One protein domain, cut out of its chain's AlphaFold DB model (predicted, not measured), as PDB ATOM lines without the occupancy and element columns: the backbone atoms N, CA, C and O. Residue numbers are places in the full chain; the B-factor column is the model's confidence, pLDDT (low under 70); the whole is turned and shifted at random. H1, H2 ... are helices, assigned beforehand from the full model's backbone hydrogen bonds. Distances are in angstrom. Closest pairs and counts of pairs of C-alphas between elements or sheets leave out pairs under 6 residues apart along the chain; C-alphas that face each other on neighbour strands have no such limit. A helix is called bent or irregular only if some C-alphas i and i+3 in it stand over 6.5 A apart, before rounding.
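What this domain is: This is residues 124 to 207 of the 221 residues of the protein "C2H2-type domain-containing protein" of Aspergillus pseudonomiae (UniProt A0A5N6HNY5). Five helices form a loose ring: H1, H2 and H3 follow one another round one side, each touching the next at a steep tilt, and the short H4 and H5 come round the other side, close to H1 and H3. The opening stretch, residues 124 to 137, has no named element, and the four-residue H6 lies away from the ring at one end of the longest axis. The printed part has 84 residues with six named helices, in the order H1 to H6, and no named strand; the class is all helix. It is compact, with a radius of gyration of the C-alphas of 11.9 A and spans of 35 by 27 by 23 A.

How they stand to each other: After residues 124 to 137, H1, residues 138 to 147, touches H2, residues 151 to 160; their closest C-alphas, of Phe 145 and His 153, are 4.9 A apart. They form a helical hairpin, running opposite ways at a steep tilt of 44 degrees. H2 is irregular, with C-alphas 157 and 160 7.9 A apart. It touches H3, residues 163 to 174, closest at the C-alphas of Gly 155 and Phe 166, 5.0 A apart; the two run opposite ways at a steep tilt of 47 degrees. H4, residues 186 to 190, is only just irregular, with C-alphas 186 and 189 6.8 A apart. It is close to H1 but not clearly touching, with the closest C-alphas, of Ala 138 and Ser 187, 6.2 A apart. H5, residues 192 to 198, is close to H3 but not clearly touching, closest at the C-alphas of Leu 174 and His 198, 7.3 A apart, and about perpendicular to it at 82 degrees. H4 and H5 are also close but not clearly touching, with the closest C-alphas, of Cys 189 and Ile 195, 7.3 A apart. H6, residues 203 to 206, is apart from H5. In H1, H3 and H5 every O i to N i+4 pair is within hydrogen-bond range; in H2 it is 4 of 6, in H4 0 of 1 beside 1 of 2 O i to N i+3 pairs, and H6 is too short for an O i to N i+4 pair.

Where its parts are: H1 begins at C-alpha 138, (-1.751, 113.291, 13.249), and is 14.3 A long from first to last C-alpha. H2 measures 16.2 A, H3 15.8 A, H4 8.7 A and H5 10.3 A. H3 ends at C-alpha 174, (0.720, 96.109, 13.162). H6, 5.4 A long, ends at C-alpha 206, (3.559, 81.758, 9.590).

The domain as a whole: The two C-alphas farthest apart, of Tyr 139 and Glu 207, are 36.7 A apart. The printed part has no cut. The link from H3 to H4, 11 residues, is long; the other links between helices are tight. The mean pLDDT of the printed part is 81.3, with residues 180 to 181 and 201 to 207 under 70.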
ATOM      1  N   ILE A 124      -7.896 111.187   4.290       89.81
ATOM      2  CA  ILE A 124      -7.252 110.223   5.186       89.81
ATOM      3  C   ILE A 124      -5.753 110.161   4.885       89.81
ATOM      4  O   ILE A 124      -5.340 109.832   3.779       89.81
ATOM      5  N   LYS A 125      -4.935 110.452   5.899       86.94
ATOM      6  CA  LYS A 125      -3.467 110.401   5.802       86.94
ATOM      7  C   LYS A 125      -2.835 109.480   6.826       86.94
ATOM      8  O   LYS A 125      -1.770 108.937   6.565       86.94
ATOM      9  N   PHE A 126      -3.483 109.310   7.972       89.88
ATOM     10  CA  PHE A 126      -2.980 108.524   9.087       89.88
ATOM     11  C   PHE A 126      -3.963 107.411   9.429       89.88
ATOM     12  O   PHE A 126      -5.167 107.634   9.369       89.88
ATOM     13  N   ILE A 127      -3.472 106.242   9.819       90.81
ATOM     14  CA  ILE A 127      -4.279 105.100  10.244       90.81
ATOM     15  C   ILE A 127      -3.858 104.685  11.657       90.81
ATOM     16  O   ILE A 127      -2.674 104.663  11.989       90.81
ATOM     17  N   CYS A 128      -4.835 104.340  12.499       90.12
ATOM     18  CA  CYS A 128      -4.567 103.582  13.720       90.12
ATOM     19  C   CYS A 128      -4.334 102.102  13.359       90.12
ATOM     20  O   CYS A 128      -5.275 101.493  12.848       90.12
ATOM     21  N   PRO A 129      -3.157 101.509  13.632       87.25
ATOM     22  CA  PRO A 129      -2.858 100.125  13.251       87.25
ATOM     23  C   PRO A 129      -3.792  99.105  13.916       87.25
ATOM     24  O   PRO A 129      -4.194  98.152  13.272       87.25
ATOM     25  N   GLU A 130      -4.228  99.349  15.156       88.06
ATOM     26  CA  GLU A 130      -5.112  98.424  15.883       88.06
ATOM     27  C   GLU A 130      -6.550  98.417  15.332       88.06
ATOM     28  O   GLU A 130      -7.207  97.386  15.250       88.06
ATOM     29  N   CYS A 131      -7.072  99.595  14.974       89.06
ATOM     30  CA  CYS A 131      -8.482  99.772  14.600       89.06
ATOM     31  C   CYS A 131      -8.722  99.916  13.096       89.06
ATOM     32  O   CYS A 131      -9.876 100.008  12.679       89.06
ATOM     33  N   LEU A 132      -7.660 100.100  12.311       87.12
ATOM     34  CA  LEU A 132      -7.701 100.485  10.898       87.12
ATOM     35  C   LEU A 132      -8.553 101.738  10.605       87.12
ATOM     36  O   LEU A 132      -9.003 101.965   9.482       87.12
ATOM     37  N   ARG A 133      -8.766 102.599  11.610       89.81
ATOM     38  CA  ARG A 133      -9.476 103.874  11.431       89.81
ATOM     39  C   ARG A 133      -8.558 104.919  10.820       89.81
ATOM     40  O   ARG A 133      -7.458 105.149  11.323       89.81
ATOM     41  N   GLY A 134      -9.060 105.580   9.781       90.31
ATOM     42  CA  GLY A 134      -8.388 106.671   9.090       90.31
ATOM     43  C   GLY A 134      -8.614 108.038   9.740       90.31
ATOM     44  O   GLY A 134      -9.721 108.379  10.151       90.31
ATOM     45  N   PHE A 135      -7.564 108.852   9.773       91.25
ATOM     46  CA  PHE A 135      -7.548 110.208  10.305       91.25
ATOM     47  C   PHE A 135      -6.864 111.158   9.317       91.25
ATOM     48  O   PHE A 135      -5.835 110.816   8.725       91.25
ATOM     49  N   PRO A 136      -7.370 112.391   9.155       88.38
ATOM     50  CA  PRO A 136      -6.785 113.331   8.208       88.38
ATOM     51  C   PRO A 136      -5.549 114.065   8.739       88.38
ATOM     52  O   PRO A 136      -4.784 114.649   7.971       88.38
ATOM     53  N   ARG A 137      -5.345 114.070  10.062       89.25
ATOM     54  CA  ARG A 137      -4.234 114.762  10.731       89.25
ATOM     55  C   ARG A 137      -3.719 113.947  11.912       89.25
ATOM     56  O   ARG A 137      -4.519 113.393  12.661       89.25
ATOM     57  N   ALA A 138      -2.406 113.990  12.144       87.50
ATOM     58  CA  ALA A 138      -1.751 113.291  13.249       87.50
ATOM     59  C   ALA A 138      -2.330 113.667  14.625       87.50
ATOM     60  O   ALA A 138      -2.535 112.799  15.463       87.50
ATOM     61  N   TYR A 139      -2.675 114.939  14.857       88.19
ATOM     62  CA  TYR A 139      -3.284 115.359  16.128       88.19
ATOM     63  C   TYR A 139      -4.598 114.620  16.441       88.19
ATOM     64  O   TYR A 139      -4.846 114.281  17.595       88.19
ATOM     65  N   LEU A 140      -5.426 114.344  15.426       90.69
ATOM     66  CA  LEU A 140      -6.686 113.616  15.606       90.69
ATOM     67  C   LEU A 140      -6.439 112.141  15.925       90.69
ATOM     68  O   LEU A 140      -7.153 111.580  16.749       90.69
ATOM     69  N   LEU A 141      -5.393 111.550  15.339       91.06
ATOM     70  CA  LEU A 141      -4.937 110.205  15.680       91.06
ATOM     71  C   LEU A 141      -4.447 110.136  17.136       91.06
ATOM     72  O   LEU A 141      -4.889 109.287  17.900       91.06
ATOM     73  N   TYR A 142      -3.586 111.065  17.559       88.50
ATOM     74  CA  TYR A 142      -3.118 111.097  18.948       88.50
ATOM     75  C   TYR A 142      -4.242 111.410  19.941       88.50
ATOM     76  O   TYR A 142      -4.186 110.971  21.086       88.50
ATOM     77  N   ARG A 143      -5.266 112.166  19.529       91.44
ATOM     78  CA  ARG A 143      -6.478 112.344  20.334       91.44
ATOM     79  C   ARG A 143      -7.245 111.029  20.468       91.44
ATOM     80  O   ARG A 143      -7.581 110.675  21.590       91.44
ATOM     81  N   HIS A 144      -7.419 110.288  19.374       92.12
ATOM     82  CA  HIS A 144      -8.007 108.945  19.403       92.12
ATOM     83  C   HIS A 144      -7.256 108.028  20.378       92.12
ATOM     84  O   HIS A 144      -7.892 107.411  21.221       92.12
ATOM     85  N   PHE A 145      -5.919 108.024  20.373       89.75
ATOM     86  CA  PHE A 145      -5.131 107.236  21.336       89.75
ATOM     87  C   PHE A 145      -5.402 107.578  22.807       89.75
ATOM     88  O   PHE A 145      -5.330 106.697  23.656       89.75
ATOM     89  N   ARG A 146      -5.720 108.841  23.116       87.00
ATOM     90  CA  ARG A 146      -6.038 109.284  24.484       87.00
ATOM     91  C   ARG A 146      -7.480 109.001  24.895       87.00
ATOM     92  O   ARG A 146      -7.754 108.888  26.083       87.00
ATOM     93  N   GLU A 147      -8.395 108.968  23.931       90.44
ATOM     94  CA  GLU A 147      -9.824 108.738  24.171       90.44
ATOM     95  C   GLU A 147     -10.145 107.248  24.354       90.44
ATOM     96  O   GLU A 147     -11.120 106.911  25.026       90.44
ATOM     97  N   GLN A 148      -9.329 106.355  23.788       87.38
ATOM     98  CA  GLN A 148      -9.478 104.916  23.982       87.38
ATOM     99  C   GLN A 148      -8.929 104.467  25.347       87.38
ATOM    100  O   GLN A 148      -7.914 104.963  25.833       87.38
ATOM    101  N   GLN A 149      -9.624 103.521  25.985       81.75
ATOM    102  CA  GLN A 149      -9.288 103.044  27.335       81.75
ATOM    103  C   GLN A 149      -8.391 101.803  27.353       81.75
ATOM    104  O   GLN A 149      -7.944 101.398  28.429       81.75
ATOM    105  N   ASP A 150      -8.117 101.204  26.200       87.62
ATOM    106  CA  ASP A 150      -7.313  99.998  26.085       87.62
ATOM    107  C   ASP A 150      -5.809 100.295  26.135       87.62
ATOM    108  O   ASP A 150      -5.320 101.370  25.775       87.62
ATOM    109  N   ASP A 151      -5.059  99.296  26.582       86.56
ATOM    110  CA  ASP A 151      -3.622  99.442  26.785       86.56
ATOM    111  C   ASP A 151      -2.852  99.503  25.461       86.56
ATOM    112  O   ASP A 151      -1.789 100.122  25.406       86.56
ATOM    113  N   THR A 152      -3.413  98.952  24.375       85.19
ATOM    114  CA  THR A 152      -2.800  99.033  23.047       85.19
ATOM    115  C   THR A 152      -2.790 100.474  22.539       85.19
ATOM    116  O   THR A 152      -1.720 100.988  22.215       85.19
ATOM    117  N   HIS A 153      -3.925 101.184  22.537       89.81
ATOM    118  CA  HIS A 153      -3.956 102.588  22.099       89.81
ATOM    119  C   HIS A 153      -3.151 103.517  23.012       89.81
ATOM    120  O   HIS A 153      -2.477 104.421  22.509       89.81
ATOM    121  N   LYS A 154      -3.149 103.274  24.331       87.06
ATOM    122  CA  LYS A 154      -2.272 104.008  25.256       87.06
ATOM    123  C   LYS A 154      -0.805 103.822  24.878       87.06
ATOM    124  O   LYS A 154      -0.097 104.816  24.738       87.06
ATOM    125  N   GLY A 155      -0.375 102.580  24.642       85.81
ATOM    126  CA  GLY A 155       0.982 102.257  24.204       85.81
ATOM    127  C   GLY A 155       1.364 102.926  22.882       85.81
ATOM    128  O   GLY A 155       2.440 103.513  22.775       85.81
ATOM    129  N   LEU A 156       0.456 102.951  21.899       86.56
ATOM    130  CA  LEU A 156       0.664 103.655  20.622       86.56
ATOM    131  C   LEU A 156       0.862 105.172  20.802       86.56
ATOM    132  O   LEU A 156       1.590 105.804  20.033       86.56
ATOM    133  N   GLY A 157       0.250 105.760  21.833       84.25
ATOM    134  CA  GLY A 157       0.415 107.167  22.195       84.25
ATOM    135  C   GLY A 157       1.739 107.502  22.894       84.25
ATOM    136  O   GLY A 157       2.102 108.678  22.949       84.25
ATOM    137  N   MET A 158       2.482 106.507  23.393       84.31
ATOM    138  CA  MET A 158       3.682 106.711  24.219       84.31
ATOM    139  C   MET A 158       4.966 106.971  23.426       84.31
ATOM    140  O   MET A 158       6.030 107.091  24.024       84.31
ATOM    141  N   ARG A 159       4.903 107.135  22.098       78.94
ATOM    142  CA  ARG A 159       6.092 107.280  21.235       78.94
ATOM    143  C   ARG A 159       7.119 108.308  21.732       78.94
ATOM    144  O   ARG A 159       8.318 108.068  21.614       78.94
ATOM    145  N   ASN A 160       6.649 109.440  22.257       76.94
ATOM    146  CA  ASN A 160       7.499 110.549  22.706       76.94
ATOM    147  C   ASN A 160       7.930 110.447  24.178       76.94
ATOM    148  O   ASN A 160       8.788 111.213  24.605       76.94
ATOM    149  N   THR A 161       7.315 109.560  24.961       81.56
ATOM    150  CA  THR A 161       7.543 109.437  26.410       81.56
ATOM    151  C   THR A 161       8.252 108.137  26.770       81.56
ATOM    152  O   THR A 161       9.181 108.153  27.567       81.56
ATOM    153  N   ASP A 162       7.839 107.026  26.164       84.69
ATOM    154  CA  ASP A 162       8.422 105.703  26.344       84.69
ATOM    155  C   ASP A 162       8.460 104.974  24.997       84.69
ATOM    156  O   ASP A 162       7.482 104.382  24.529       84.69
ATOM    157  N   HIS A 163       9.629 105.039  24.361       82.69
ATOM    158  CA  HIS A 163       9.844 104.441  23.053       82.69
ATOM    159  C   HIS A 163       9.768 102.908  23.088       82.69
ATOM    160  O   HIS A 163       9.290 102.309  22.130       82.69
ATOM    161  N   GLN A 164      10.197 102.266  24.179       83.75
ATOM    162  CA  GLN A 164      10.198 100.802  24.288       83.75
ATOM    163  C   GLN A 164       8.773 100.268  24.400       83.75
ATOM    164  O   GLN A 164       8.386  99.356  23.666       83.75
ATOM    165  N   THR A 165       7.966 100.899  25.252       85.50
ATOM    166  CA  THR A 165       6.546 100.571  25.377       85.50
ATOM    167  C   THR A 165       5.811 100.833  24.063       85.50
ATOM    168  O   THR A 165       5.067  99.973  23.593       85.50
ATOM    169  N   PHE A 166       6.085 101.961  23.400       88.12
ATOM    170  CA  PHE A 166       5.545 102.236  22.070       88.12
ATOM    171  C   PHE A 166       5.866 101.126  21.062       88.12
ATOM    172  O   PHE A 166       4.951 100.626  20.413       88.12
ATOM    173  N   LEU A 167       7.132 100.712  20.941       84.62
ATOM    174  CA  LEU A 167       7.549  99.686  19.981       84.62
ATOM    175  C   LEU A 167       6.833  98.353  20.205       84.62
ATOM    176  O   LEU A 167       6.398  97.723  19.242       84.62
ATOM    177  N   LEU A 168       6.693  97.935  21.466       86.50
ATOM    178  CA  LEU A 168       6.014  96.692  21.823       86.50
ATOM    179  C   LEU A 168       4.555  96.697  21.348       86.50
ATOM    180  O   LEU A 168       4.120  95.780  20.651       86.50
ATOM    181  N   TYR A 169       3.805  97.746  21.693       87.12
ATOM    182  CA  TYR A 169       2.397  97.856  21.311       87.12
ATOM    183  C   TYR A 169       2.211  98.153  19.822       87.12
ATOM    184  O   TYR A 169       1.240  97.691  19.230       87.12
ATOM    185  N   TYR A 170       3.150  98.863  19.196       85.94
ATOM    186  CA  TYR A 170       3.128  99.135  17.763       85.94
ATOM    187  C   TYR A 170       3.307  97.859  16.937       85.94
ATOM    188  O   TYR A 170       2.503  97.606  16.047       85.94
ATOM    189  N   ARG A 171       4.283  97.008  17.279       85.00
ATOM    190  CA  ARG A 171       4.459  95.690  16.641       85.00
ATOM    191  C   ARG A 171       3.241  94.799  16.830       85.00
ATOM    192  O   ARG A 171       2.792  94.161  15.885       85.00
ATOM    193  N   LYS A 172       2.674  94.800  18.040       85.25
ATOM    194  CA  LYS A 172       1.448  94.054  18.343       85.25
ATOM    195  C   LYS A 172       0.274  94.513  17.472       85.25
ATOM    196  O   LYS A 172      -0.411  93.670  16.908       85.25
ATOM    197  N   ALA A 173       0.069  95.824  17.350       84.75
ATOM    198  CA  ALA A 173      -1.030  96.395  16.576       84.75
ATOM    199  C   ALA A 173      -0.846  96.214  15.061       84.75
ATOM    200  O   ALA A 173      -1.811  95.987  14.341       84.75
ATOM    201  N   LEU A 174       0.393  96.309  14.574       83.06
ATOM    202  CA  LEU A 174       0.720  96.109  13.162       83.06
ATOM    203  C   LEU A 174       0.776  94.624  12.775       83.06
ATOM    204  O   LEU A 174       0.711  94.305  11.593       83.06
ATOM    205  N   LYS A 175       0.884  93.729  13.770       82.56
ATOM    206  CA  LYS A 175       1.075  92.281  13.603       82.56
ATOM    207  C   LYS A 175       2.297  91.957  12.732       82.56
ATOM    208  O   LYS A 175       2.254  91.049  11.909       82.56
ATOM    209  N   ALA A 176       3.366  92.732  12.915       78.31
ATOM    210  CA  ALA A 176       4.609  92.610  12.161       78.31
ATOM    211  C   ALA A 176       5.833  92.898  13.046       78.31
ATOM    212  O   ALA A 176       5.807  93.771  13.924       78.31
ATOM    213  N   SER A 177       6.933  92.194  12.790       73.94
ATOM    214  CA  SER A 177       8.173  92.206  13.570       73.94
ATOM    215  C   SER A 177       9.153  93.231  13.018       73.94
ATOM    216  O   SER A 177      10.331  92.949  12.799       73.94
ATOM    217  N   ILE A 178       8.677  94.462  12.823       70.06
ATOM    218  CA  ILE A 178       9.494  95.529  12.243       70.06
ATOM    219  C   ILE A 178      10.616  95.927  13.221       70.06
ATOM    220  O   ILE A 178      10.341  96.248  14.393       70.06
ATOM    221  N   PRO A 179      11.889  95.939  12.785       70.75
ATOM    222  CA  PRO A 179      13.004  96.401  13.601       70.75
ATOM    223  C   PRO A 179      12.896  97.909  13.875       70.75
ATOM    224  O   PRO A 179      12.427  98.689  13.047       70.75
ATOM    225  N   ALA A 180      13.311  98.332  15.071       65.56
ATOM    226  CA  ALA A 180      13.106  99.705  15.535       65.56
ATOM    227  C   ALA A 180      13.830 100.742  14.658       65.56
ATOM    228  O   ALA A 180      13.371 101.875  14.524       65.56
ATOM    229  N   GLU A 181      14.934 100.340  14.023       67.31
ATOM    230  CA  GLU A 181      15.761 101.180  13.159       67.31
ATOM    231  C   GLU A 181      15.093 101.518  11.816       67.31
ATOM    232  O   GLU A 181      15.465 102.508  11.186       67.31
ATOM    233  N   GLN A 182      14.109 100.724  11.378       70.31
ATOM    234  CA  GLN A 182      13.404 100.916  10.104       70.31
ATOM    235  C   GLN A 182      12.130 101.758  10.243       70.31
ATOM    236  O   GLN A 182      11.535 102.156   9.241       70.31
ATOM    237  N   LEU A 183      11.720 102.085  11.474       76.06
ATOM    238  CA  LEU A 183      10.495 102.840  11.704       76.06
ATOM    239  C   LEU A 183      10.626 104.298  11.246       76.06
ATOM    240  O   LEU A 183      11.522 105.022  11.697       76.06
ATOM    241  N   PRO A 184       9.674 104.795  10.435       77.31
ATOM    242  CA  PRO A 184       9.635 106.198  10.070       77.31
ATOM    243  C   PRO A 184       9.572 107.097  11.306       77.31
ATOM    244  O   PRO A 184       8.892 106.797  12.299       77.31
ATOM    245  N   LYS A 185      10.271 108.233  11.237       75.19
ATOM    246  CA  LYS A 185      10.293 109.243  12.303       75.19
ATOM    247  C   LYS A 185       8.909 109.879  12.502       75.19
ATOM    248  O   LYS A 185       8.153 110.069  11.552       75.19
ATOM    249  N   ASP A 186       8.603 110.233  13.746       79.00
ATOM    250  CA  ASP A 186       7.397 110.956  14.174       79.00
ATOM    251  C   ASP A 186       6.064 110.289  13.787       79.00
ATOM    252  O   ASP A 186       5.901 109.078  13.854       79.00
ATOM    253  N   SER A 187       5.053 111.062  13.399       79.94
ATOM    254  CA  SER A 187       3.750 110.518  13.005       79.94
ATOM    255  C   SER A 187       3.774 109.715  11.700       79.94
ATOM    256  O   SER A 187       2.744 109.155  11.334       79.94
ATOM    257  N   LYS A 188       4.911 109.655  10.989       84.31
ATOM    258  CA  LYS A 188       5.004 108.995   9.681       84.31
ATOM    259  C   LYS A 188       4.827 107.480   9.755       84.31
ATOM    260  O   LYS A 188       4.341 106.888   8.806       84.31
ATOM    261  N   CYS A 189       5.135 106.852  10.893       84.25
ATOM    262  CA  CYS A 189       4.875 105.419  11.086       84.25
ATOM    263  C   CYS A 189       3.376 105.083  11.090       84.25
ATOM    264  O   CYS A 189       2.999 103.921  11.049       84.25
ATOM    265  N   PHE A 190       2.509 106.087  11.197       88.25
ATOM    266  CA  PHE A 190       1.066 105.912  11.122       88.25
ATOM    267  C   PHE A 190       0.508 106.345   9.772       88.25
ATOM    268  O   PHE A 190      -0.708 106.398   9.623       88.25
ATOM    269  N   GLU A 191       1.344 106.722   8.802       88.06
ATOM    270  CA  GLU A 191       0.850 107.110   7.485       88.06
ATOM    271  C   GLU A 191       0.170 105.935   6.788       88.06
ATOM    272  O   GLU A 191       0.612 104.790   6.877       88.06
ATOM    273  N   LEU A 192      -0.912 106.242   6.074       84.50
ATOM    274  CA  LEU A 192      -1.741 105.255   5.393       84.50
ATOM    275  C   LEU A 192      -0.913 104.359   4.461       84.50
ATOM    276  O   LEU A 192      -1.071 103.146   4.503       84.50
ATOM    277  N   ALA A 193       0.004 104.946   3.685       81.25
ATOM    278  CA  ALA A 193       0.879 104.193   2.789       81.25
ATOM    279  C   ALA A 193       1.770 103.197   3.549       81.25
ATOM    280  O   ALA A 193       1.894 102.052   3.133       81.25
ATOM    281  N   TYR A 194       2.327 103.616   4.689       83.50
ATOM    282  CA  TYR A 194       3.220 102.783   5.487       83.50
ATOM    283  C   TYR A 194       2.479 101.623   6.160       83.50
ATOM    284  O   TYR A 194       2.946 100.489   6.121       83.50
ATOM    285  N   ILE A 195       1.307 101.895   6.749       84.69
ATOM    286  CA  ILE A 195       0.490 100.860   7.393       84.69
ATOM    287  C   ILE A 195       0.010  99.835   6.363       84.69
ATOM    288  O   ILE A 195       0.117  98.647   6.621       84.69
ATOM    289  N   VAL A 196      -0.470 100.265   5.192       83.69
ATOM    290  CA  VAL A 196      -0.936  99.339   4.142       83.69
ATOM    291  C   VAL A 196       0.182  98.420   3.640       83.69
ATOM    292  O   VAL A 196      -0.097  97.284   3.281       83.69
ATOM    293  N   GLU A 197       1.426  98.896   3.615       80.94
ATOM    294  CA  GLU A 197       2.571  98.116   3.135       80.94
ATOM    295  C   GLU A 197       3.052  97.054   4.137       80.94
ATOM    296  O   GLU A 197       3.510  96.006   3.703       80.94
ATOM    297  N   HIS A 198       2.919  97.295   5.448       79.44
ATOM    298  CA  HIS A 198       3.540  96.443   6.476       79.44
ATOM    299  C   HIS A 198       2.552  95.806   7.471       79.44
ATOM    300  O   HIS A 198       2.957  95.100   8.394       79.44
ATOM    301  N   TYR A 199       1.253  96.092   7.358       79.94
ATOM    302  CA  TYR A 199       0.238  95.487   8.220       79.94
ATOM    303  C   TYR A 199       0.117  93.989   7.918       79.94
ATOM    304  O   TYR A 199      -0.106  93.613   6.773       79.94
ATOM    305  N   GLU A 200       0.240  93.152   8.953       76.88
ATOM    306  CA  GLU A 200       0.208  91.681   8.865       76.88
ATOM    307  C   GLU A 200       1.330  91.036   8.021       76.88
ATOM    308  O   GLU A 200       1.226  89.862   7.676       76.88
ATOM    309  N   GLU A 201       2.441  91.738   7.768       66.12
ATOM    310  CA  GLU A 201       3.582  91.214   6.985       66.12
ATOM    311  C   GLU A 201       4.125  89.868   7.524       66.12
ATOM    312  O   GLU A 201       4.474  88.974   6.754       66.12
ATOM    313  N   ASP A 202       4.109  89.656   8.845       56.22
ATOM    314  CA  ASP A 202       4.555  88.393   9.455       56.22
ATOM    315  C   ASP A 202       3.509  87.267   9.398       56.22
ATOM    316  O   ASP A 202       3.854  86.089   9.544       56.22
ATOM    317  N   ALA A 203       2.224  87.592   9.222       53.97
ATOM    318  CA  ALA A 203       1.171  86.582   9.127       53.97
ATOM    319  C   ALA A 203       1.322  85.754   7.839       53.97
ATOM    320  O   ALA A 203       1.054  84.551   7.847       53.97
ATOM    321  N   GLU A 204       1.861  86.357   6.774       49.72
ATOM    322  CA  GLU A 204       2.197  85.663   5.525       49.72
ATOM    323  C   GLU A 204       3.363  84.662   5.690       49.72
ATOM    324  O   GLU A 204       3.473  83.698   4.929       49.72
ATOM    325  N   ILE A 205       4.216  84.828   6.712       44.78
ATOM    326  CA  ILE A 205       5.367  83.944   6.978       44.78
ATOM    327  C   ILE A 205       4.950  82.708   7.794       44.78
ATOM    328  O   ILE A 205       5.492  81.614   7.600       44.78
ATOM    329  N   HIS A 206       3.963  82.840   8.686       38.09
ATOM    330  CA  HIS A 206       3.559  81.758   9.590       38.09
ATOM    331  C   HIS A 206       2.572  80.742   8.992       38.09
ATOM    332  O   HIS A 206       2.543  79.603   9.463       38.09
ATOM    333  N   GLU A 207       1.836  81.063   7.924       40.03
ATOM    334  CA  GLU A 207       0.997  80.058   7.243       40.03
ATOM    335  C   GLU A 207       1.816  78.996   6.480       40.03
ATOM    336  O   GLU A 207       1.318  77.903   6.207       40.03
TER     337      GLU A 207